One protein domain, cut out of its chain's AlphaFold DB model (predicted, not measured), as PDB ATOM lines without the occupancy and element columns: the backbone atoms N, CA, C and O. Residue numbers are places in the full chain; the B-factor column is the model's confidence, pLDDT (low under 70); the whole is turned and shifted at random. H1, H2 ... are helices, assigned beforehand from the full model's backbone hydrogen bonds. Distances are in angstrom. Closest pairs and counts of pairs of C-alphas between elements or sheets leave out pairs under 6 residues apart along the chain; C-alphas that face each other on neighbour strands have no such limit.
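AT A GLANCE: This is residues 81 to 222 of the 393 residues of an uncharacterized protein of Campylobacter jejuni (UniProt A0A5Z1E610). An elongated body of helices has a three-helix bundle, H5, H6 and H7, across its middle, up and down, each running against the one before it. The small helices H1, H2 and H3 make one end of the long axis, and H8 and H9 the other. The printed part has 142 residues with nine named helices, H1 to H9 in chain order, and no named strand; the class is all helix, mostly crossed. It is compact, with a radius of gyration of the C-alphas of 15.3 A and spans of 53 by 31 by 27 A.

HOW THE PARTS SIT: H1, residues 81 to 89, touches H3, residues 104 to 111, at a steep tilt of 61 degrees; their closest C-alphas, Val 88 and Lys 110, are 5.5 A apart. H2, residues 94 to 102, and H3 touch only at the corner, closest at C-alphas Glu 101 and Asn 107, 4.8 A. H4, residues 113 to 116, touches residues 148 to 152 of H6, residues 143 to 158; the closest C-alphas are Ala 115 and Ile 148, 5.8 A. H5, residues 121 to 135, and H6 are near each other. H5 touches H7, residues 166 to 177, at a shallow tilt of 25 degrees, the same way, closest at C-alphas Val 130 and Gly 169, 5.4 A. H6 and H7 form a hairpin at a steep tilt of 43 degrees, opposite ways, closest at C-alphas Ala 150 and Cys 172, 5.0 A. H8, residues 181 to 198, forms a hairpin with H7, closest at C-alphas Lys 175 and Phe 184, 5.5 A. H9, residues 208 to 222, touches H7 with residues 208 to 212 alone, closest at C-alphas Ile 170 and Phe 208, 5.8 A. Each O i to N i+4 pair is within hydrogen-bond range in H1, H2, H3 and H5 to H9; H4 is too short for such a pair.

IN THESE COORDINATES: H1 begins at C-alpha 81, (7.353, 10.682, 18.612). H5 is 21.2 A long from first to last C-alpha, H6 22.1 A, H7 16.9 A, H8 25.8 A and H9 21.1 A. H6 begins at C-alpha 143, (0.098, 22.413, 5.903), and H9 ends at C-alpha 222, (2.325, 5.835, -18.849).

THE WHOLE: The two C-alphas farthest apart, Asp 94 and Leu 222, are 53.3 A apart. The printed part has no cut, and no link between helices is long. Mean pLDDT of the printed part is 83.7; residues 81 to 83, 91 to 99, 138 to 141 and 160 to 162 are under 70.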
ATOM      1  N   SER A  81       8.574  10.089  19.179       59.84
ATOM      2  CA  SER A  81       7.353  10.682  18.612       59.84
ATOM      3  C   SER A  81       6.392  11.117  19.704       59.84
ATOM      4  O   SER A  81       5.987  12.273  19.761       59.84
ATOM      5  N   ASN A  82       6.116  10.210  20.637       64.12
ATOM      6  CA  ASN A  82       5.175  10.411  21.726       64.12
ATOM      7  C   ASN A  82       5.365  11.655  22.568       64.12
ATOM      8  O   ASN A  82       4.381  12.308  22.896       64.12
ATOM      9  N   LYS A  83       6.601  12.030  22.896       66.12
ATOM     10  CA  LYS A  83       6.815  13.212  23.736       66.12
ATOM     11  C   LYS A  83       6.446  14.504  23.013       66.12
ATOM     12  O   LYS A  83       6.044  15.456  23.672       66.12
ATOM     13  N   ILE A  84       6.562  14.531  21.683       73.25
ATOM     14  CA  ILE A  84       6.137  15.670  20.860       73.25
ATOM     15  C   ILE A  84       4.610  15.765  20.857       73.25
ATOM     16  O   ILE A  84       4.068  16.839  21.097       73.25
ATOM     17  N   PHE A  85       3.911  14.647  20.651       79.12
ATOM     18  CA  PHE A  85       2.446  14.629  20.684       79.12
ATOM     19  C   PHE A  85       1.898  14.966  22.084       79.12
ATOM     20  O   PHE A  85       0.964  15.758  22.206       79.12
ATOM     21  N   ASP A  86       2.525  14.467  23.155       74.81
ATOM     22  CA  ASP A  86       2.182  14.820  24.541       74.81
ATOM     23  C   ASP A  86       2.395  16.308  24.847       74.81
ATOM     24  O   ASP A  86       1.616  16.905  25.588       74.81
ATOM     25  N   LEU A  87       3.461  16.910  24.309       72.38
ATOM     26  CA  LEU A  87       3.742  18.338  24.462       72.38
ATOM     27  C   LEU A  87       2.635  19.165  23.802       72.38
ATOM     28  O   LEU A  87       2.079  20.069  24.418       72.38
ATOM     29  N   VAL A  88       2.309  18.821  22.558       80.44
ATOM     30  CA  VAL A  88       1.322  19.519  21.737       80.44
ATOM     31  C   VAL A  88      -0.088  19.417  22.327       80.44
ATOM     32  O   VAL A  88      -0.782  20.428  22.395       80.44
ATOM     33  N   THR A  89      -0.490  18.237  22.814       78.31
ATOM     34  CA  THR A  89      -1.820  18.024  23.424       78.31
ATOM     35  C   THR A  89      -2.032  18.782  24.735       78.31
ATOM     36  O   THR A  89      -3.172  19.015  25.115       78.31
ATOM     37  N   LYS A  90      -0.957  19.145  25.446       71.50
ATOM     38  CA  LYS A  90      -1.013  19.828  26.752       71.50
ATOM     39  C   LYS A  90      -0.748  21.333  26.655       71.50
ATOM     40  O   LYS A  90      -0.695  22.010  27.682       71.50
ATOM     41  N   ALA A  91      -0.546  21.865  25.450       67.00
ATOM     42  CA  ALA A  91      -0.106  23.237  25.214       67.00
ATOM     43  C   ALA A  91      -1.248  24.273  25.275       67.00
ATOM     44  O   ALA A  91      -1.375  25.103  24.373       67.00
ATOM     45  N   ASP A  92      -2.079  24.236  26.317       58.28
ATOM     46  CA  ASP A  92      -3.280  25.081  26.428       58.28
ATOM     47  C   ASP A  92      -3.090  26.350  27.277       58.28
ATOM     48  O   ASP A  92      -3.995  27.180  27.349       58.28
ATOM     49  N   THR A  93      -1.912  26.549  27.882       54.66
ATOM     50  CA  THR A  93      -1.624  27.686  28.776       54.66
ATOM     51  C   THR A  93      -0.449  28.555  28.301       54.66
ATOM     52  O   THR A  93       0.626  28.056  27.960       54.66
ATOM     53  N   ASP A  94      -0.694  29.872  28.277       56.72
ATOM     54  CA  ASP A  94       0.215  31.016  28.077       56.72
ATOM     55  C   ASP A  94       1.533  30.739  27.321       56.72
ATOM     56  O   ASP A  94       1.557  30.714  26.092       56.72
ATOM     57  N   GLU A  95       2.638  30.530  28.037       52.50
ATOM     58  CA  GLU A  95       3.993  30.430  27.468       52.50
ATOM     59  C   GLU A  95       4.214  29.135  26.636       52.50
ATOM     60  O   GLU A  95       4.978  29.131  25.669       52.50
ATOM     61  N   LEU A  96       3.497  28.038  26.940       59.34
ATOM     62  CA  LEU A  96       3.592  26.762  26.199       59.34
ATOM     63  C   LEU A  96       2.891  26.864  24.843       59.34
ATOM     64  O   LEU A  96       3.341  26.295  23.846       59.34
ATOM     65  N   LYS A  97       1.778  27.599  24.825       69.56
ATOM     66  CA  LYS A  97       1.028  27.903  23.615       69.56
ATOM     67  C   LYS A  97       1.871  28.752  22.662       69.56
ATOM     68  O   LYS A  97       1.985  28.379  21.500       69.56
ATOM     69  N   GLU A  98       2.507  29.814  23.162       68.19
ATOM     70  CA  GLU A  98       3.378  30.683  22.356       68.19
ATOM     71  C   GLU A  98       4.553  29.901  21.742       68.19
ATOM     72  O   GLU A  98       4.830  30.030  20.551       68.19
ATOM     73  N   PHE A  99       5.190  29.014  22.515       66.62
ATOM     74  CA  PHE A  99       6.260  28.153  22.004       66.62
ATOM     75  C   PHE A  99       5.779  27.221  20.884       66.62
ATOM     76  O   PHE A  99       6.382  27.191  19.808       66.62
ATOM     77  N   VAL A 100       4.682  26.487  21.107       73.50
ATOM     78  CA  VAL A 100       4.125  25.566  20.103       73.50
ATOM     79  C   VAL A 100       3.688  26.308  18.845       73.50
ATOM     80  O   VAL A 100       3.899  25.797  17.753       73.50
ATOM     81  N   GLU A 101       3.124  27.507  18.972       78.75
ATOM     82  CA  GLU A 101       2.710  28.328  17.831       78.75
ATOM     83  C   GLU A 101       3.906  28.906  17.052       78.75
ATOM     84  O   GLU A 101       3.801  29.108  15.839       78.75
ATOM     85  N   SER A 102       5.046  29.130  17.721       72.94
ATOM     86  CA  SER A 102       6.273  29.653  17.105       72.94
ATOM     87  C   SER A 102       7.060  28.619  16.287       72.94
ATOM     88  O   SER A 102       7.712  28.983  15.305       72.94
ATOM     89  N   ASP A 103       6.990  27.334  16.650       80.38
ATOM     90  CA  ASP A 103       7.636  26.247  15.912       80.38
ATOM     91  C   ASP A 103       6.698  25.678  14.838       80.38
ATOM     92  O   ASP A 103       5.568  25.275  15.115       80.38
ATOM     93  N   GLN A 104       7.160  25.609  13.588       83.19
ATOM     94  CA  GLN A 104       6.302  25.203  12.471       83.19
ATOM     95  C   GLN A 104       5.824  23.744  12.557       83.19
ATOM     96  O   GLN A 104       4.686  23.455  12.173       83.19
ATOM     97  N   LEU A 105       6.662  22.825  13.051       84.69
ATOM     98  CA  LEU A 105       6.303  21.415  13.217       84.69
ATOM     99  C   LEU A 105       5.279  21.277  14.340       84.69
ATOM    100  O   LEU A 105       4.226  20.671  14.136       84.69
ATOM    101  N   LEU A 106       5.563  21.858  15.507       84.06
ATOM    102  CA  LEU A 106       4.688  21.761  16.674       84.06
ATOM    103  C   LEU A 106       3.334  22.422  16.415       84.06
ATOM    104  O   LEU A 106       2.303  21.830  16.730       84.06
ATOM    105  N   ASN A 107       3.318  23.592  15.773       85.06
ATOM    106  CA  ASN A 107       2.089  24.280  15.394       85.06
ATOM    107  C   ASN A 107       1.260  23.440  14.408       85.06
ATOM    108  O   ASN A 107       0.049  23.285  14.568       85.06
ATOM    109  N   THR A 108       1.909  22.823  13.411       89.56
ATOM    110  CA  THR A 108       1.236  21.914  12.464       89.56
ATOM    111  C   THR A 108       0.628  20.716  13.188       89.56
ATOM    112  O   THR A 108      -0.529  20.370  12.945       89.56
ATOM    113  N   LEU A 109       1.372  20.096  14.106       89.81
ATOM    114  CA  LEU A 109       0.871  18.986  14.913       89.81
ATOM    115  C   LEU A 109      -0.302  19.432  15.795       89.81
ATOM    116  O   LEU A 109      -1.311  18.735  15.840       89.81
ATOM    117  N   LYS A 110      -0.242  20.616  16.412       88.69
ATOM    118  CA  LYS A 110      -1.345  21.146  17.229       88.69
ATOM    119  C   LYS A 110      -2.617  21.318  16.415       88.69
ATOM    120  O   LYS A 110      -3.673  20.814  16.784       88.69
ATOM    121  N   ASN A 111      -2.494  21.940  15.250       91.31
ATOM    122  CA  ASN A 111      -3.626  22.208  14.366       91.31
ATOM    123  C   ASN A 111      -4.185  20.950  13.682       91.31
ATOM    124  O   ASN A 111      -5.227  21.021  13.038       91.31
ATOM    125  N   THR A 112      -3.515  19.802  13.808       93.75
ATOM    126  CA  THR A 112      -3.958  18.517  13.245       93.75
ATOM    127  C   THR A 112      -4.313  17.475  14.307       93.75
ATOM    128  O   THR A 112      -4.586  16.328  13.958       93.75
ATOM    129  N   GLN A 113      -4.366  17.870  15.586       91.62
ATOM    130  CA  GLN A 113      -4.548  16.978  16.737       91.62
ATOM    131  C   GLN A 113      -5.725  16.015  16.609       91.62
ATOM    132  O   GLN A 113      -5.570  14.813  16.820       91.62
ATOM    133  N   GLU A 114      -6.882  16.522  16.197       92.38
ATOM    134  CA  GLU A 114      -8.077  15.695  16.043       92.38
ATOM    135  C   GLU A 114      -7.935  14.610  14.969       92.38
ATOM    136  O   GLU A 114      -8.579  13.569  15.076       92.38
ATOM    137  N   ALA A 115      -7.087  14.827  13.959       93.00
ATOM    138  CA  ALA A 115      -6.861  13.857  12.894       93.00
ATOM    139  C   ALA A 115      -5.889  12.747  13.324       93.00
ATOM    140  O   ALA A 115      -6.123  11.584  13.004       93.00
ATOM    141  N   TRP A 116      -4.808  13.077  14.047       93.00
ATOM    142  CA  TRP A 116      -3.773  12.092  14.397       93.00
ATOM    143  C   TRP A 116      -3.938  11.413  15.761       93.00
ATOM    144  O   TRP A 116      -3.156  10.514  16.068       93.00
ATOM    145  N   LYS A 117      -4.923  11.792  16.587       90.38
ATOM    146  CA  LYS A 117      -5.114  11.227  17.940       90.38
ATOM    147  C   LYS A 117      -5.210   9.695  17.983       90.38
ATOM    148  O   LYS A 117      -4.726   9.088  18.934       90.38
ATOM    149  N   ASP A 118      -5.778   9.092  16.939       89.38
ATOM    150  CA  ASP A 118      -6.010   7.647  16.832       89.38
ATOM    151  C   ASP A 118      -4.863   6.900  16.118       89.38
ATOM    152  O   ASP A 118      -4.946   5.687  15.904       89.38
ATOM    153  N   LEU A 119      -3.797   7.605  15.722       90.56
ATOM    154  CA  LEU A 119      -2.615   6.989  15.118       90.56
ATOM    155  C   LEU A 119      -1.774   6.264  16.173       90.56
ATOM    156  O   LEU A 119      -1.605   6.737  17.302       90.56
ATOM    157  N   ASN A 120      -1.199   5.128  15.780       89.44
ATOM    158  CA  ASN A 120      -0.243   4.407  16.615       89.44
ATOM    159  C   ASN A 120       1.151   5.066  16.591       89.44
ATOM    160  O   ASN A 120       1.369   6.110  15.974       89.44
ATOM    161  N   GLU A 121       2.111   4.452  17.278       84.44
ATOM    162  CA  GLU A 121       3.457   5.006  17.418       84.44
ATOM    163  C   GLU A 121       4.234   5.095  16.117       84.44
ATOM    164  O   GLU A 121       4.880   6.107  15.841       84.44
ATOM    165  N   GLU A 122       4.161   4.052  15.305       86.31
ATOM    166  CA  GLU A 122       4.855   3.987  14.031       86.31
ATOM    167  C   GLU A 122       4.293   5.024  13.047       86.31
ATOM    168  O   GLU A 122       5.045   5.721  12.367       86.31
ATOM    169  N   GLU A 123       2.972   5.199  13.023       89.94
ATOM    170  CA  GLU A 123       2.277   6.204  12.212       89.94
ATOM    171  C   GLU A 123       2.637   7.624  12.641       89.94
ATOM    172  O   GLU A 123       2.928   8.479  11.806       89.94
ATOM    173  N   LYS A 124       2.688   7.870  13.950       89.50
ATOM    174  CA  LYS A 124       3.119   9.143  14.532       89.50
ATOM    175  C   LYS A 124       4.557   9.505  14.148       89.50
ATOM    176  O   LYS A 124       4.839  10.668  13.857       89.50
ATOM    177  N   GLN A 125       5.464   8.528  14.108       86.75
ATOM    178  CA  GLN A 125       6.842   8.734  13.641       86.75
ATOM    179  C   GLN A 125       6.894   9.088  12.151       86.75
ATOM    180  O   GLN A 125       7.565  10.047  11.761       86.75
ATOM    181  N   VAL A 126       6.145   8.355  11.323       89.81
ATOM    182  CA  VAL A 126       6.018   8.642   9.887       89.81
ATOM    183  C   VAL A 126       5.460  10.049   9.660       89.81
ATOM    184  O   VAL A 126       5.982  10.785   8.819       89.81
ATOM    185  N   LEU A 127       4.455  10.450  10.442       92.31
ATOM    186  CA  LEU A 127       3.838  11.771  10.372       92.31
ATOM    187  C   LEU A 127       4.845  12.893  10.668       92.31
ATOM    188  O   LEU A 127       4.937  13.853   9.904       92.31
ATOM    189  N   ILE A 128       5.647  12.759  11.729       88.44
ATOM    190  CA  ILE A 128       6.714  13.727  12.037       88.44
ATOM    191  C   ILE A 128       7.724  13.796  10.887       88.44
ATOM    192  O   ILE A 128       8.114  14.888  10.470       88.44
ATOM    193  N   SER A 129       8.137  12.640  10.359       88.44
ATOM    194  CA  SER A 129       9.108  12.571   9.265       88.44
ATOM    195  C   SER A 129       8.613  13.307   8.019       88.44
ATOM    196  O   SER A 129       9.349  14.120   7.461       88.44
ATOM    197  N   VAL A 130       7.369  13.065   7.593       91.19
ATOM    198  CA  VAL A 130       6.829  13.710   6.389       91.19
ATOM    199  C   VAL A 130       6.554  15.201   6.597       91.19
ATOM    200  O   VAL A 130       6.829  15.984   5.694       91.19
ATOM    201  N   ILE A 131       6.073  15.627   7.774       91.12
ATOM    202  CA  ILE A 131       5.854  17.057   8.050       91.12
ATOM    203  C   ILE A 131       7.182  17.810   7.977       91.12
ATOM    204  O   ILE A 131       7.258  18.831   7.299       91.12
ATOM    205  N   ASN A 132       8.243  17.285   8.597       87.81
ATOM    206  CA  ASN A 132       9.577  17.878   8.500       87.81
ATOM    207  C   ASN A 132      10.080  17.934   7.054       87.81
ATOM    208  O   ASN A 132      10.671  18.928   6.636       87.81
ATOM    209  N   GLU A 133       9.845  16.884   6.269       89.50
ATOM    210  CA  GLU A 133      10.225  16.869   4.858       89.50
ATOM    211  C   GLU A 133       9.479  17.937   4.045       89.50
ATOM    212  O   GLU A 133      10.106  18.629   3.243       89.50
ATOM    213  N   ILE A 134       8.177  18.122   4.288       90.81
ATOM    214  CA  ILE A 134       7.353  19.157   3.644       90.81
ATOM    215  C   ILE A 134       7.781  20.562   4.088       90.81
ATOM    216  O   ILE A 134       7.921  21.440   3.241       90.81
ATOM    217  N   LEU A 135       8.029  20.782   5.384       87.06
ATOM    218  CA  LEU A 135       8.454  22.074   5.942       87.06
ATOM    219  C   LEU A 135       9.808  22.542   5.397       87.06
ATOM    220  O   LEU A 135      10.021  23.734   5.193       87.06
ATOM    221  N   ASN A 136      10.709  21.601   5.115       86.62
ATOM    222  CA  ASN A 136      11.999  21.901   4.496       86.62
ATOM    223  C   ASN A 136      11.877  22.324   3.018       86.62
ATOM    224  O   ASN A 136      12.847  22.812   2.433       86.62
ATOM    225  N   GLN A 137      10.704  22.161   2.396       81.81
ATOM    226  CA  GLN A 137      10.406  22.727   1.082       81.81
ATOM    227  C   GLN A 137       9.921  24.173   1.258       81.81
ATOM    228  O   GLN A 137       9.114  24.454   2.136       81.81
ATOM    229  N   LYS A 138      10.371  25.113   0.414       63.69
ATOM    230  CA  LYS A 138       9.926  26.524   0.446       63.69
ATOM    231  C   LYS A 138       8.404  26.604   0.242       63.69
ATOM    232  O   LYS A 138       7.944  26.557  -0.899       63.69
ATOM    233  N   PHE A 139       7.628  26.682   1.325       64.56
ATOM    234  CA  PHE A 139       6.183  26.456   1.289       64.56
ATOM    235  C   PHE A 139       5.354  27.636   1.808       64.56
ATOM    236  O   PHE A 139       5.689  28.240   2.818       64.56
ATOM    237  N   ASN A 140       4.243  27.922   1.113       59.59
ATOM    238  CA  ASN A 140       3.361  29.074   1.357       59.59
ATOM    239  C   ASN A 140       1.896  28.696   1.661       59.59
ATOM    240  O   ASN A 140       1.047  29.584   1.694       59.59
ATOM    241  N   GLN A 141       1.548  27.413   1.825       67.25
ATOM    242  CA  GLN A 141       0.153  27.023   2.087       67.25
ATOM    243  C   GLN A 141      -0.058  26.470   3.493       67.25
ATOM    244  O   GLN A 141       0.884  26.181   4.229       67.25
ATOM    245  N   ASN A 142      -1.329  26.298   3.855       82.56
ATOM    246  CA  ASN A 142      -1.721  25.727   5.132       82.56
ATOM    247  C   ASN A 142      -1.457  24.208   5.154       82.56
ATOM    248  O   ASN A 142      -2.263  23.418   4.660       82.56
ATOM    249  N   ILE A 143      -0.321  23.814   5.741       88.44
ATOM    250  CA  ILE A 143       0.098  22.413   5.903       88.44
ATOM    251  C   ILE A 143      -0.930  21.614   6.710       88.44
ATOM    252  O   ILE A 143      -1.151  20.444   6.405       88.44
ATOM    253  N   ALA A 144      -1.610  22.222   7.687       91.31
ATOM    254  CA  ALA A 144      -2.558  21.502   8.533       91.31
ATOM    255  C   ALA A 144      -3.682  20.855   7.706       91.31
ATOM    256  O   ALA A 144      -3.949  19.669   7.869       91.31
ATOM    257  N   ASN A 145      -4.259  21.579   6.741       91.44
ATOM    258  CA  ASN A 145      -5.310  21.037   5.870       91.44
ATOM    259  C   ASN A 145      -4.812  19.869   5.005       91.44
ATOM    260  O   ASN A 145      -5.531  18.894   4.810       91.44
ATOM    261  N   ILE A 146      -3.574  19.947   4.509       92.00
ATOM    262  CA  ILE A 146      -2.942  18.864   3.737       92.00
ATOM    263  C   ILE A 146      -2.827  17.607   4.596       92.00
ATOM    264  O   ILE A 146      -3.189  16.518   4.157       92.00
ATOM    265  N   ILE A 147      -2.323  17.763   5.819       94.81
ATOM    266  CA  ILE A 147      -2.127  16.653   6.749       94.81
ATOM    267  C   ILE A 147      -3.471  16.042   7.156       94.81
ATOM    268  O   ILE A 147      -3.606  14.821   7.129       94.81
ATOM    269  N   ILE A 148      -4.478  16.866   7.455       94.50
ATOM    270  CA  ILE A 148      -5.829  16.416   7.807       94.50
ATOM    271  C   ILE A 148      -6.447  15.593   6.665       94.50
ATOM    272  O   ILE A 148      -6.826  14.440   6.883       94.50
ATOM    273  N   ASP A 149      -6.491  16.137   5.443       93.44
ATOM    274  CA  ASP A 149      -7.047  15.450   4.266       93.44
ATOM    275  C   ASP A 149      -6.344  14.106   4.009       93.44
ATOM    276  O   ASP A 149      -6.989  13.087   3.738       93.44
ATOM    277  N   ALA A 150      -5.013  14.092   4.120       94.94
ATOM    278  CA  ALA A 150      -4.209  12.898   3.911       94.94
ATOM    279  C   ALA A 150      -4.450  11.823   4.981       94.94
ATOM    280  O   ALA A 150      -4.598  10.652   4.628       94.94
ATOM    281  N   ILE A 151      -4.530  12.198   6.265       95.00
ATOM    282  CA  ILE A 151      -4.818  11.260   7.361       95.00
ATOM    283  C   ILE A 151      -6.208  10.642   7.182       95.00
ATOM    284  O   ILE A 151      -6.357   9.426   7.320       95.00
ATOM    285  N   TYR A 152      -7.220  11.434   6.819       93.06
ATOM    286  CA  TYR A 152      -8.561  10.902   6.561       93.06
ATOM    287  C   TYR A 152      -8.573   9.890   5.409       93.06
ATOM    288  O   TYR A 152      -9.159   8.811   5.543       93.06
ATOM    289  N   ALA A 153      -7.904  10.197   4.294       91.12
ATOM    290  CA  ALA A 153      -7.790   9.269   3.171       91.12
ATOM    291  C   ALA A 153      -7.020   7.993   3.549       91.12
ATOM    292  O   ALA A 153      -7.464   6.887   3.232       91.12
ATOM    293  N   TYR A 154      -5.914   8.129   4.284       92.38
ATOM    294  CA  TYR A 154      -5.141   7.004   4.805       92.38
ATOM    295  C   TYR A 154      -5.992   6.097   5.705       92.38
ATOM    296  O   TYR A 154      -6.060   4.893   5.461       92.38
ATOM    297  N   ASN A 155      -6.712   6.658   6.679       89.75
ATOM    298  CA  ASN A 155      -7.552   5.895   7.605       89.75
ATOM    299  C   ASN A 155      -8.672   5.138   6.881       89.75
ATOM    300  O   ASN A 155      -8.920   3.966   7.173       89.75
ATOM    301  N   LYS A 156      -9.301   5.764   5.877       87.00
ATOM    302  CA  LYS A 156     -10.297   5.105   5.023       87.00
ATOM    303  C   LYS A 156      -9.709   3.899   4.277       87.00
ATOM    304  O   LYS A 156     -10.372   2.872   4.150       87.00
ATOM    305  N   HIS A 157      -8.469   4.002   3.795       81.75
ATOM    306  CA  HIS A 157      -7.774   2.896   3.130       81.75
ATOM    307  C   HIS A 157      -7.310   1.807   4.109       81.75
ATOM    308  O   HIS A 157      -7.475   0.624   3.812       81.75
ATOM    309  N   LYS A 158      -6.793   2.186   5.283       83.06
ATOM    310  CA  LYS A 158      -6.345   1.283   6.357       83.06
ATOM    311  C   LYS A 158      -7.464   0.365   6.855       83.06
ATOM    312  O   LYS A 158      -7.217  -0.794   7.153       83.06
ATOM    313  N   GLN A 159      -8.705   0.849   6.908       73.62
ATOM    314  CA  GLN A 159      -9.856   0.016   7.286       73.62
ATOM    315  C   GLN A 159     -10.192  -1.057   6.241       73.62
ATOM    316  O   GLN A 159     -10.772  -2.086   6.579       73.62
ATOM    317  N   LYS A 160      -9.844  -0.820   4.971       67.94
ATOM    318  CA  LYS A 160     -10.176  -1.711   3.853       67.94
ATOM    319  C   LYS A 160      -9.062  -2.719   3.539       67.94
ATOM    320  O   LYS A 160      -9.354  -3.776   2.988       67.94
ATOM    321  N   TYR A 161      -7.807  -2.413   3.877       65.44
ATOM    322  CA  TYR A 161      -6.635  -3.205   3.489       65.44
ATOM    323  C   TYR A 161      -5.587  -3.278   4.613       65.44
ATOM    324  O   TYR A 161      -5.492  -2.376   5.440       65.44
ATOM    325  N   ASN A 162      -4.738  -4.312   4.615       66.44
ATOM    326  CA  ASN A 162      -3.587  -4.381   5.523       66.44
ATOM    327  C   ASN A 162      -2.460  -3.458   5.021       66.44
ATOM    328  O   ASN A 162      -1.629  -3.855   4.204       66.44
ATOM    329  N   VAL A 163      -2.493  -2.196   5.447       70.81
ATOM    330  CA  VAL A 163      -1.642  -1.119   4.927       70.81
ATOM    331  C   VAL A 163      -0.386  -0.922   5.785       70.81
ATOM    332  O   VAL A 163      -0.456  -0.916   7.010       70.81
ATOM    333  N   LYS A 164       0.766  -0.694   5.136       77.19
ATOM    334  CA  LYS A 164       2.023  -0.307   5.800       77.19
ATOM    335  C   LYS A 164       2.015   1.169   6.211       77.19
ATOM    336  O   LYS A 164       1.570   2.016   5.437       77.19
ATOM    337  N   TYR A 165       2.621   1.493   7.352       82.00
ATOM    338  CA  TYR A 165       2.669   2.857   7.904       82.00
ATOM    339  C   TYR A 165       3.277   3.894   6.952       82.00
ATOM    340  O   TYR A 165       2.817   5.032   6.911       82.00
ATOM    341  N   GLY A 166       4.245   3.502   6.112       83.25
ATOM    342  CA  GLY A 166       4.817   4.376   5.081       83.25
ATOM    343  C   GLY A 166       3.789   4.948   4.091       83.25
ATOM    344  O   GLY A 166       4.052   5.980   3.471       83.25
ATOM    345  N   LEU A 167       2.597   4.339   3.970       89.12
ATOM    346  CA  LEU A 167       1.521   4.872   3.136       89.12
ATOM    347  C   LEU A 167       0.957   6.192   3.690       89.12
ATOM    348  O   LEU A 167       0.536   7.047   2.915       89.12
ATOM    349  N   LEU A 168       0.984   6.400   5.009       92.00
ATOM    350  CA  LEU A 168       0.598   7.682   5.598       92.00
ATOM    351  C   LEU A 168       1.511   8.805   5.095       92.00
ATOM    352  O   LEU A 168       1.037   9.840   4.631       92.00
ATOM    353  N   GLY A 169       2.826   8.576   5.138       91.75
ATOM    354  CA  GLY A 169       3.809   9.569   4.714       91.75
ATOM    355  C   GLY A 169       3.637   9.944   3.244       91.75
ATOM    356  O   GLY A 169       3.564  11.124   2.903       91.75
ATOM    357  N   ILE A 170       3.458   8.962   2.359       91.94
ATOM    358  CA  ILE A 170       3.226   9.279   0.947       91.94
ATOM    359  C   ILE A 170       1.843   9.891   0.690       91.94
ATOM    360  O   ILE A 170       1.740  10.738  -0.189       91.94
ATOM    361  N   ALA A 171       0.801   9.554   1.460       94.19
ATOM    362  CA  ALA A 171      -0.497  10.227   1.366       94.19
ATOM    363  C   ALA A 171      -0.356  11.727   1.669       94.19
ATOM    364  O   ALA A 171      -0.823  12.562   0.895       94.19
ATOM    365  N   CYS A 172       0.362  12.074   2.744       94.06
ATOM    366  CA  CYS A 172       0.664  13.463   3.091       94.06
ATOM    367  C   CYS A 172       1.466  14.157   1.984       94.06
ATOM    368  O   CYS A 172       1.124  15.268   1.575       94.06
ATOM    369  N   TYR A 173       2.495  13.494   1.448       93.19
ATOM    370  CA  TYR A 173       3.340  14.074   0.407       93.19
ATOM    371  C   TYR A 173       2.607  14.225  -0.943       93.19
ATOM    372  O   TYR A 173       2.755  15.239  -1.624       93.19
ATOM    373  N   LEU A 174       1.753  13.266  -1.314       93.75
ATOM    374  CA  LEU A 174       0.880  13.352  -2.489       93.75
ATOM    375  C   LEU A 174      -0.119  14.497  -2.345       93.75
ATOM    376  O   LEU A 174      -0.247  15.307  -3.259       93.75
ATOM    377  N   LYS A 175      -0.789  14.620  -1.195       93.50
ATOM    378  CA  LYS A 175      -1.711  15.736  -0.951       93.50
ATOM    379  C   LYS A 175      -0.991  17.085  -1.004       93.50
ATOM    380  O   LYS A 175      -1.543  18.058  -1.507       93.50
ATOM    381  N   TYR A 176       0.260  17.132  -0.551       91.94
ATOM    382  CA  TYR A 176       1.110  18.317  -0.657       91.94
ATOM    383  C   TYR A 176       1.391  18.708  -2.118       91.94
ATOM    384  O   TYR A 176       1.392  19.893  -2.452       91.94
ATOM    385  N   LYS A 177       1.577  17.728  -3.008       92.12
ATOM    386  CA  LYS A 177       1.800  17.955  -4.446       92.12
ATOM    387  C   LYS A 177       0.510  18.185  -5.245       92.12
ATOM    388  O   LYS A 177       0.564  18.790  -6.314       92.12
ATOM    389  N   HIS A 178      -0.641  17.737  -4.740       88.69
ATOM    390  CA  HIS A 178      -1.935  17.792  -5.423       88.69
ATOM    391  C   HIS A 178      -2.972  18.582  -4.609       88.69
ATOM    392  O   HIS A 178      -3.630  18.048  -3.719       88.69
ATOM    393  N   TYR A 179      -3.162  19.860  -4.959       79.88
ATOM    394  CA  TYR A 179      -4.019  20.771  -4.192       79.88
ATOM    395  C   TYR A 179      -5.493  20.348  -4.134       79.88
ATOM    396  O   TYR A 179      -6.093  20.347  -3.055       79.88
ATOM    397  N   SER A 180      -6.092  19.966  -5.266       88.25
ATOM    398  CA  SER A 180      -7.498  19.547  -5.286       88.25
ATOM    399  C   SER A 180      -7.673  18.156  -4.678       88.25
ATOM    400  O   SER A 180      -6.894  17.239  -4.933       88.25
ATOM    401  N   LEU A 181      -8.725  17.996  -3.871       87.06
ATOM    402  CA  LEU A 181      -9.042  16.725  -3.215       87.06
ATOM    403  C   LEU A 181      -9.332  15.609  -4.232       87.06
ATOM    404  O   LEU A 181      -8.931  14.470  -4.024       87.06
ATOM    405  N   GLU A 182      -9.980  15.946  -5.348       88.69
ATOM    406  CA  GLU A 182     -10.279  15.012  -6.438       88.69
ATOM    407  C   GLU A 182      -9.002  14.436  -7.068       88.69
ATOM    408  O   GLU A 182      -8.831  13.219  -7.094       88.69
ATOM    409  N   ASN A 183      -8.064  15.299  -7.477       89.69
ATOM    410  CA  ASN A 183      -6.798  14.867  -8.075       89.69
ATOM    411  C   ASN A 183      -5.955  14.076  -7.067       89.69
ATOM    412  O   ASN A 183      -5.402  13.036  -7.405       89.69
ATOM    413  N   PHE A 184      -5.901  14.521  -5.807       92.69
ATOM    414  CA  PHE A 184      -5.233  13.771  -4.746       92.69
ATOM    415  C   PHE A 184      -5.798  12.351  -4.597       92.69
ATOM    416  O   PHE A 184      -5.025  11.397  -4.598       92.69
ATOM    417  N   ASN A 185      -7.122  12.197  -4.505       89.69
ATOM    418  CA  ASN A 185      -7.750  10.885  -4.345       89.69
ATOM    419  C   ASN A 185      -7.479   9.971  -5.548       89.69
ATOM    420  O   ASN A 185      -7.196   8.787  -5.362       89.69
ATOM    421  N   GLU A 186      -7.521  10.517  -6.766       89.06
ATOM    422  CA  GLU A 186      -7.158   9.784  -7.981       89.06
ATOM    423  C   GLU A 186      -5.694   9.324  -7.928       89.06
ATOM    424  O   GLU A 186      -5.416   8.131  -8.045       89.06
ATOM    425  N   GLN A 187      -4.747  10.234  -7.669       90.75
ATOM    426  CA  GLN A 187      -3.326   9.880  -7.599       90.75
ATOM    427  C   GLN A 187      -3.020   8.911  -6.458       90.75
ATOM    428  O   GLN A 187      -2.192   8.021  -6.624       90.75
ATOM    429  N   PHE A 188      -3.695   9.035  -5.318       91.25
ATOM    430  CA  PHE A 188      -3.508   8.127  -4.193       91.25
ATOM    431  C   PHE A 188      -4.018   6.715  -4.504       91.25
ATOM    432  O   PHE A 188      -3.377   5.731  -4.126       91.25
ATOM    433  N   LYS A 189      -5.127   6.586  -5.246       88.00
ATOM    434  CA  LYS A 189      -5.598   5.289  -5.756       88.00
ATOM    435  C   LYS A 189      -4.557   4.655  -6.686       88.00
ATOM    436  O   LYS A 189      -4.148   3.519  -6.448       88.00
ATOM    437  N   LEU A 190      -4.083   5.418  -7.673       88.00
ATOM    438  CA  LEU A 190      -3.074   4.977  -8.644       88.00
ATOM    439  C   LEU A 190      -1.756   4.582  -7.964       88.00
ATOM    440  O   LEU A 190      -1.147   3.569  -8.306       88.00
ATOM    441  N   PHE A 191      -1.329   5.352  -6.962       90.44
ATOM    442  CA  PHE A 191      -0.134   5.061  -6.177       90.44
ATOM    443  C   PHE A 191      -0.252   3.723  -5.437       90.44
ATOM    444  O   PHE A 191       0.681   2.921  -5.443       90.44
ATOM    445  N   ASN A 192      -1.407   3.451  -4.824       86.44
ATOM    446  CA  ASN A 192      -1.647   2.186  -4.130       86.44
ATOM    447  C   ASN A 192      -1.563   0.982  -5.076       86.44
ATOM    448  O   ASN A 192      -0.898   0.001  -4.745       86.44
ATOM    449  N   GLN A 193      -2.175   1.075  -6.260       85.25
ATOM    450  CA  GLN A 193      -2.071   0.040  -7.295       85.25
ATOM    451  C   GLN A 193      -0.613  -0.152  -7.746       85.25
ATOM    452  O   GLN A 193      -0.141  -1.282  -7.872       85.25
ATOM    453  N   TRP A 194       0.141   0.942  -7.894       87.94
ATOM    454  CA  TRP A 194       1.564   0.899  -8.241       87.94
ATOM    455  C   TRP A 194       2.420   0.178  -7.192       87.94
ATOM    456  O   TRP A 194       3.208  -0.701  -7.543       87.94
ATOM    457  N   ILE A 195       2.229   0.472  -5.905       86.06
ATOM    458  CA  ILE A 195       2.947  -0.221  -4.824       86.06
ATOM    459  C   ILE A 195       2.593  -1.708  -4.762       86.06
ATOM    460  O   ILE A 195       3.491  -2.531  -4.574       86.06
ATOM    461  N   GLN A 196       1.314  -2.055  -4.929       83.44
ATOM    462  CA  GLN A 196       0.848  -3.442  -4.896       83.44
ATOM    463  C   GLN A 196       1.437  -4.263  -6.043       83.44
ATOM    464  O   GLN A 196       1.980  -5.339  -5.798       83.44
ATOM    465  N   LYS A 197       1.411  -3.733  -7.271       83.38
ATOM    466  CA  LYS A 197       1.941  -4.422  -8.453       83.38
ATOM    467  C   LYS A 197       3.416  -4.785  -8.316       83.38
ATOM    468  O   LYS A 197       3.818  -5.898  -8.637       83.38
ATOM    469  N   PHE A 198       4.230  -3.835  -7.867       83.69
ATOM    470  CA  PHE A 198       5.676  -4.028  -7.771       83.69
ATOM    471  C   PHE A 198       6.125  -4.581  -6.414       83.69
ATOM    472  O   PHE A 198       7.318  -4.793  -6.208       83.69
ATOM    473  N   ASN A 199       5.184  -4.821  -5.492       80.62
ATOM    474  CA  ASN A 199       5.437  -5.299  -4.136       80.62
ATOM    475  C   ASN A 199       6.547  -4.500  -3.418       80.62
ATOM    476  O   ASN A 199       7.440  -5.060  -2.774       80.62
ATOM    477  N   TYR A 200       6.526  -3.171  -3.564       78.25
ATOM    478  CA  TYR A 200       7.558  -2.317  -2.984       78.25
ATOM    479  C   TYR A 200       7.513  -2.360  -1.454       78.25
ATOM    480  O   TYR A 200       6.458  -2.215  -0.824       78.25
ATOM    481  N   ASN A 201       8.687  -2.480  -0.828       77.62
ATOM    482  CA  ASN A 201       8.798  -2.228   0.598       77.62
ATOM    483  C   ASN A 201       8.983  -0.731   0.859       77.62
ATOM    484  O   ASN A 201      10.065  -0.196   0.623       77.62
ATOM    485  N   LEU A 202       7.933  -0.069   1.354       77.38
ATOM    486  CA  LEU A 202       7.957   1.365   1.662       77.38
ATOM    487  C   LEU A 202       9.044   1.729   2.684       77.38
ATOM    488  O   LEU A 202       9.610   2.813   2.595       77.38
ATOM    489  N   ASP A 203       9.408   0.799   3.568       71.38
ATOM    490  CA  ASP A 203      10.438   1.006   4.596       71.38
ATOM    491  C   ASP A 203      11.851   1.191   4.005       71.38
ATOM    492  O   ASP A 203      12.752   1.685   4.679       71.38
ATOM    493  N   ASN A 204      12.061   0.822   2.735       75.56
ATOM    494  CA  ASN A 204      13.343   1.013   2.050       75.56
ATOM    495  C   ASN A 204      13.561   2.464   1.588       75.56
ATOM    496  O   ASN A 204      14.684   2.833   1.229       75.56
ATOM    497  N   PHE A 205      12.511   3.290   1.563       74.56
ATOM    498  CA  PHE A 205      12.598   4.675   1.114       74.56
ATOM    499  C   PHE A 205      12.924   5.591   2.293       74.56
ATOM    500  O   PHE A 205      12.166   5.699   3.249       74.56
ATOM    501  N   LYS A 206      14.062   6.289   2.207       77.12
ATOM    502  CA  LYS A 206      14.497   7.242   3.243       77.12
ATOM    503  C   LYS A 206      13.751   8.580   3.198       77.12
ATOM    504  O   LYS A 206      13.766   9.298   4.190       77.12
ATOM    505  N   LYS A 207      13.182   8.935   2.043       87.88
ATOM    506  CA  LYS A 207      12.503  10.211   1.779       87.88
ATOM    507  C   LYS A 207      11.230   9.974   0.979       87.88
ATOM    508  O   LYS A 207      11.245   9.208   0.012       87.88
ATOM    509  N   PHE A 208      10.154  10.665   1.341       89.88
ATOM    510  CA  PHE A 208       8.880  10.577   0.625       89.88
ATOM    511  C   PHE A 208       8.930  11.295  -0.727       89.88
ATOM    512  O   PHE A 208       8.250  10.873  -1.661       89.88
ATOM    513  N   ALA A 209       9.784  12.312  -0.870       90.75
ATOM    514  CA  ALA A 209      10.046  12.991  -2.131       90.75
ATOM    515  C   ALA A 209      10.560  12.034  -3.206       90.75
ATOM    516  O   ALA A 209      10.017  12.018  -4.303       90.75
ATOM    517  N   ASP A 210      11.555  11.206  -2.886       89.75
ATOM    518  CA  ASP A 210      12.162  10.284  -3.854       89.75
ATOM    519  C   ASP A 210      11.141   9.234  -4.330       89.75
ATOM    520  O   ASP A 210      11.076   8.889  -5.515       89.75
ATOM    521  N   LEU A 211      10.295   8.759  -3.410       89.88
ATOM    522  CA  LEU A 211       9.199   7.838  -3.704       89.88
ATOM    523  C   LEU A 211       8.129   8.493  -4.590       89.88
ATOM    524  O   LEU A 211       7.683   7.891  -5.568       89.88
ATOM    525  N   TYR A 212       7.749   9.735  -4.278       92.00
ATOM    526  CA  TYR A 212       6.832  10.525  -5.095       92.00
ATOM    527  C   TYR A 212       7.383  10.762  -6.503       92.00
ATOM    528  O   TYR A 212       6.665  10.535  -7.473       92.00
ATOM    529  N   GLU A 213       8.645  11.172  -6.641       91.88
ATOM    530  CA  GLU A 213       9.257  11.414  -7.952       91.88
ATOM    531  C   GLU A 213       9.328  10.128  -8.782       91.88
ATOM    532  O   GLU A 213       9.022  10.141  -9.973       91.88
ATOM    533  N   SER A 214       9.635   8.992  -8.153       90.75
ATOM    534  CA  SER A 214       9.623   7.682  -8.819       90.75
ATOM    535  C   SER A 214       8.236   7.333  -9.368       90.75
ATOM    536  O   SER A 214       8.102   6.938 -10.529       90.75
ATOM    537  N   PHE A 215       7.193   7.531  -8.558       91.62
ATOM    538  CA  PHE A 215       5.811   7.358  -8.994       91.62
ATOM    539  C   PHE A 215       5.444   8.337 -10.116       91.62
ATOM    540  O   PHE A 215       4.869   7.938 -11.127       91.62
ATOM    541  N   ASN A 216       5.818   9.610  -9.986       91.81
ATOM    542  CA  ASN A 216       5.497  10.647 -10.959       91.81
ATOM    543  C   ASN A 216       6.165  10.389 -12.320       91.81
ATOM    544  O   ASN A 216       5.516  10.499 -13.362       91.81
ATOM    545  N   LEU A 217       7.434   9.964 -12.332       91.50
ATOM    546  CA  LEU A 217       8.146   9.555 -13.546       91.50
ATOM    547  C   LEU A 217       7.468   8.361 -14.218       91.50
ATOM    548  O   LEU A 217       7.281   8.350 -15.438       91.50
ATOM    549  N   TYR A 218       7.053   7.378 -13.422       90.00
ATOM    550  CA  TYR A 218       6.313   6.231 -13.918       90.00
ATOM    551  C   TYR A 218       4.965   6.654 -14.540       90.00
ATOM    552  O   TYR A 218       4.654   6.280 -15.674       90.00
ATOM    553  N   MET A 219       4.203   7.521 -13.869       89.06
ATOM    554  CA  MET A 219       2.945   8.069 -14.389       89.06
ATOM    555  C   MET A 219       3.145   8.894 -15.667       89.06
ATOM    556  O   MET A 219       2.337   8.807 -16.597       89.06
ATOM    557  N   ALA A 220       4.226   9.670 -15.753       89.31
ATOM    558  CA  ALA A 220       4.587  10.409 -16.957       89.31
ATOM    559  C   ALA A 220       4.892   9.460 -18.128       89.31
ATOM    560  O   ALA A 220       4.435   9.692 -19.249       89.31
ATOM    561  N   MET A 221       5.597   8.355 -17.873       87.19
ATOM    562  CA  MET A 221       5.881   7.318 -18.869       87.19
ATOM    563  C   MET A 221       4.603   6.619 -19.364       87.19
ATOM    564  O   MET A 221       4.455   6.382 -20.570       87.19
ATOM    565  N   LEU A 222       3.642   6.353 -18.472       85.56
ATOM    566  CA  LEU A 222       2.325   5.835 -18.849       85.56
ATOM    567  C   LEU A 222       1.569   6.803 -19.759       85.56
ATOM    568  O   LEU A 222       1.161   6.414 -20.851       85.56
TER     569      LEU A 222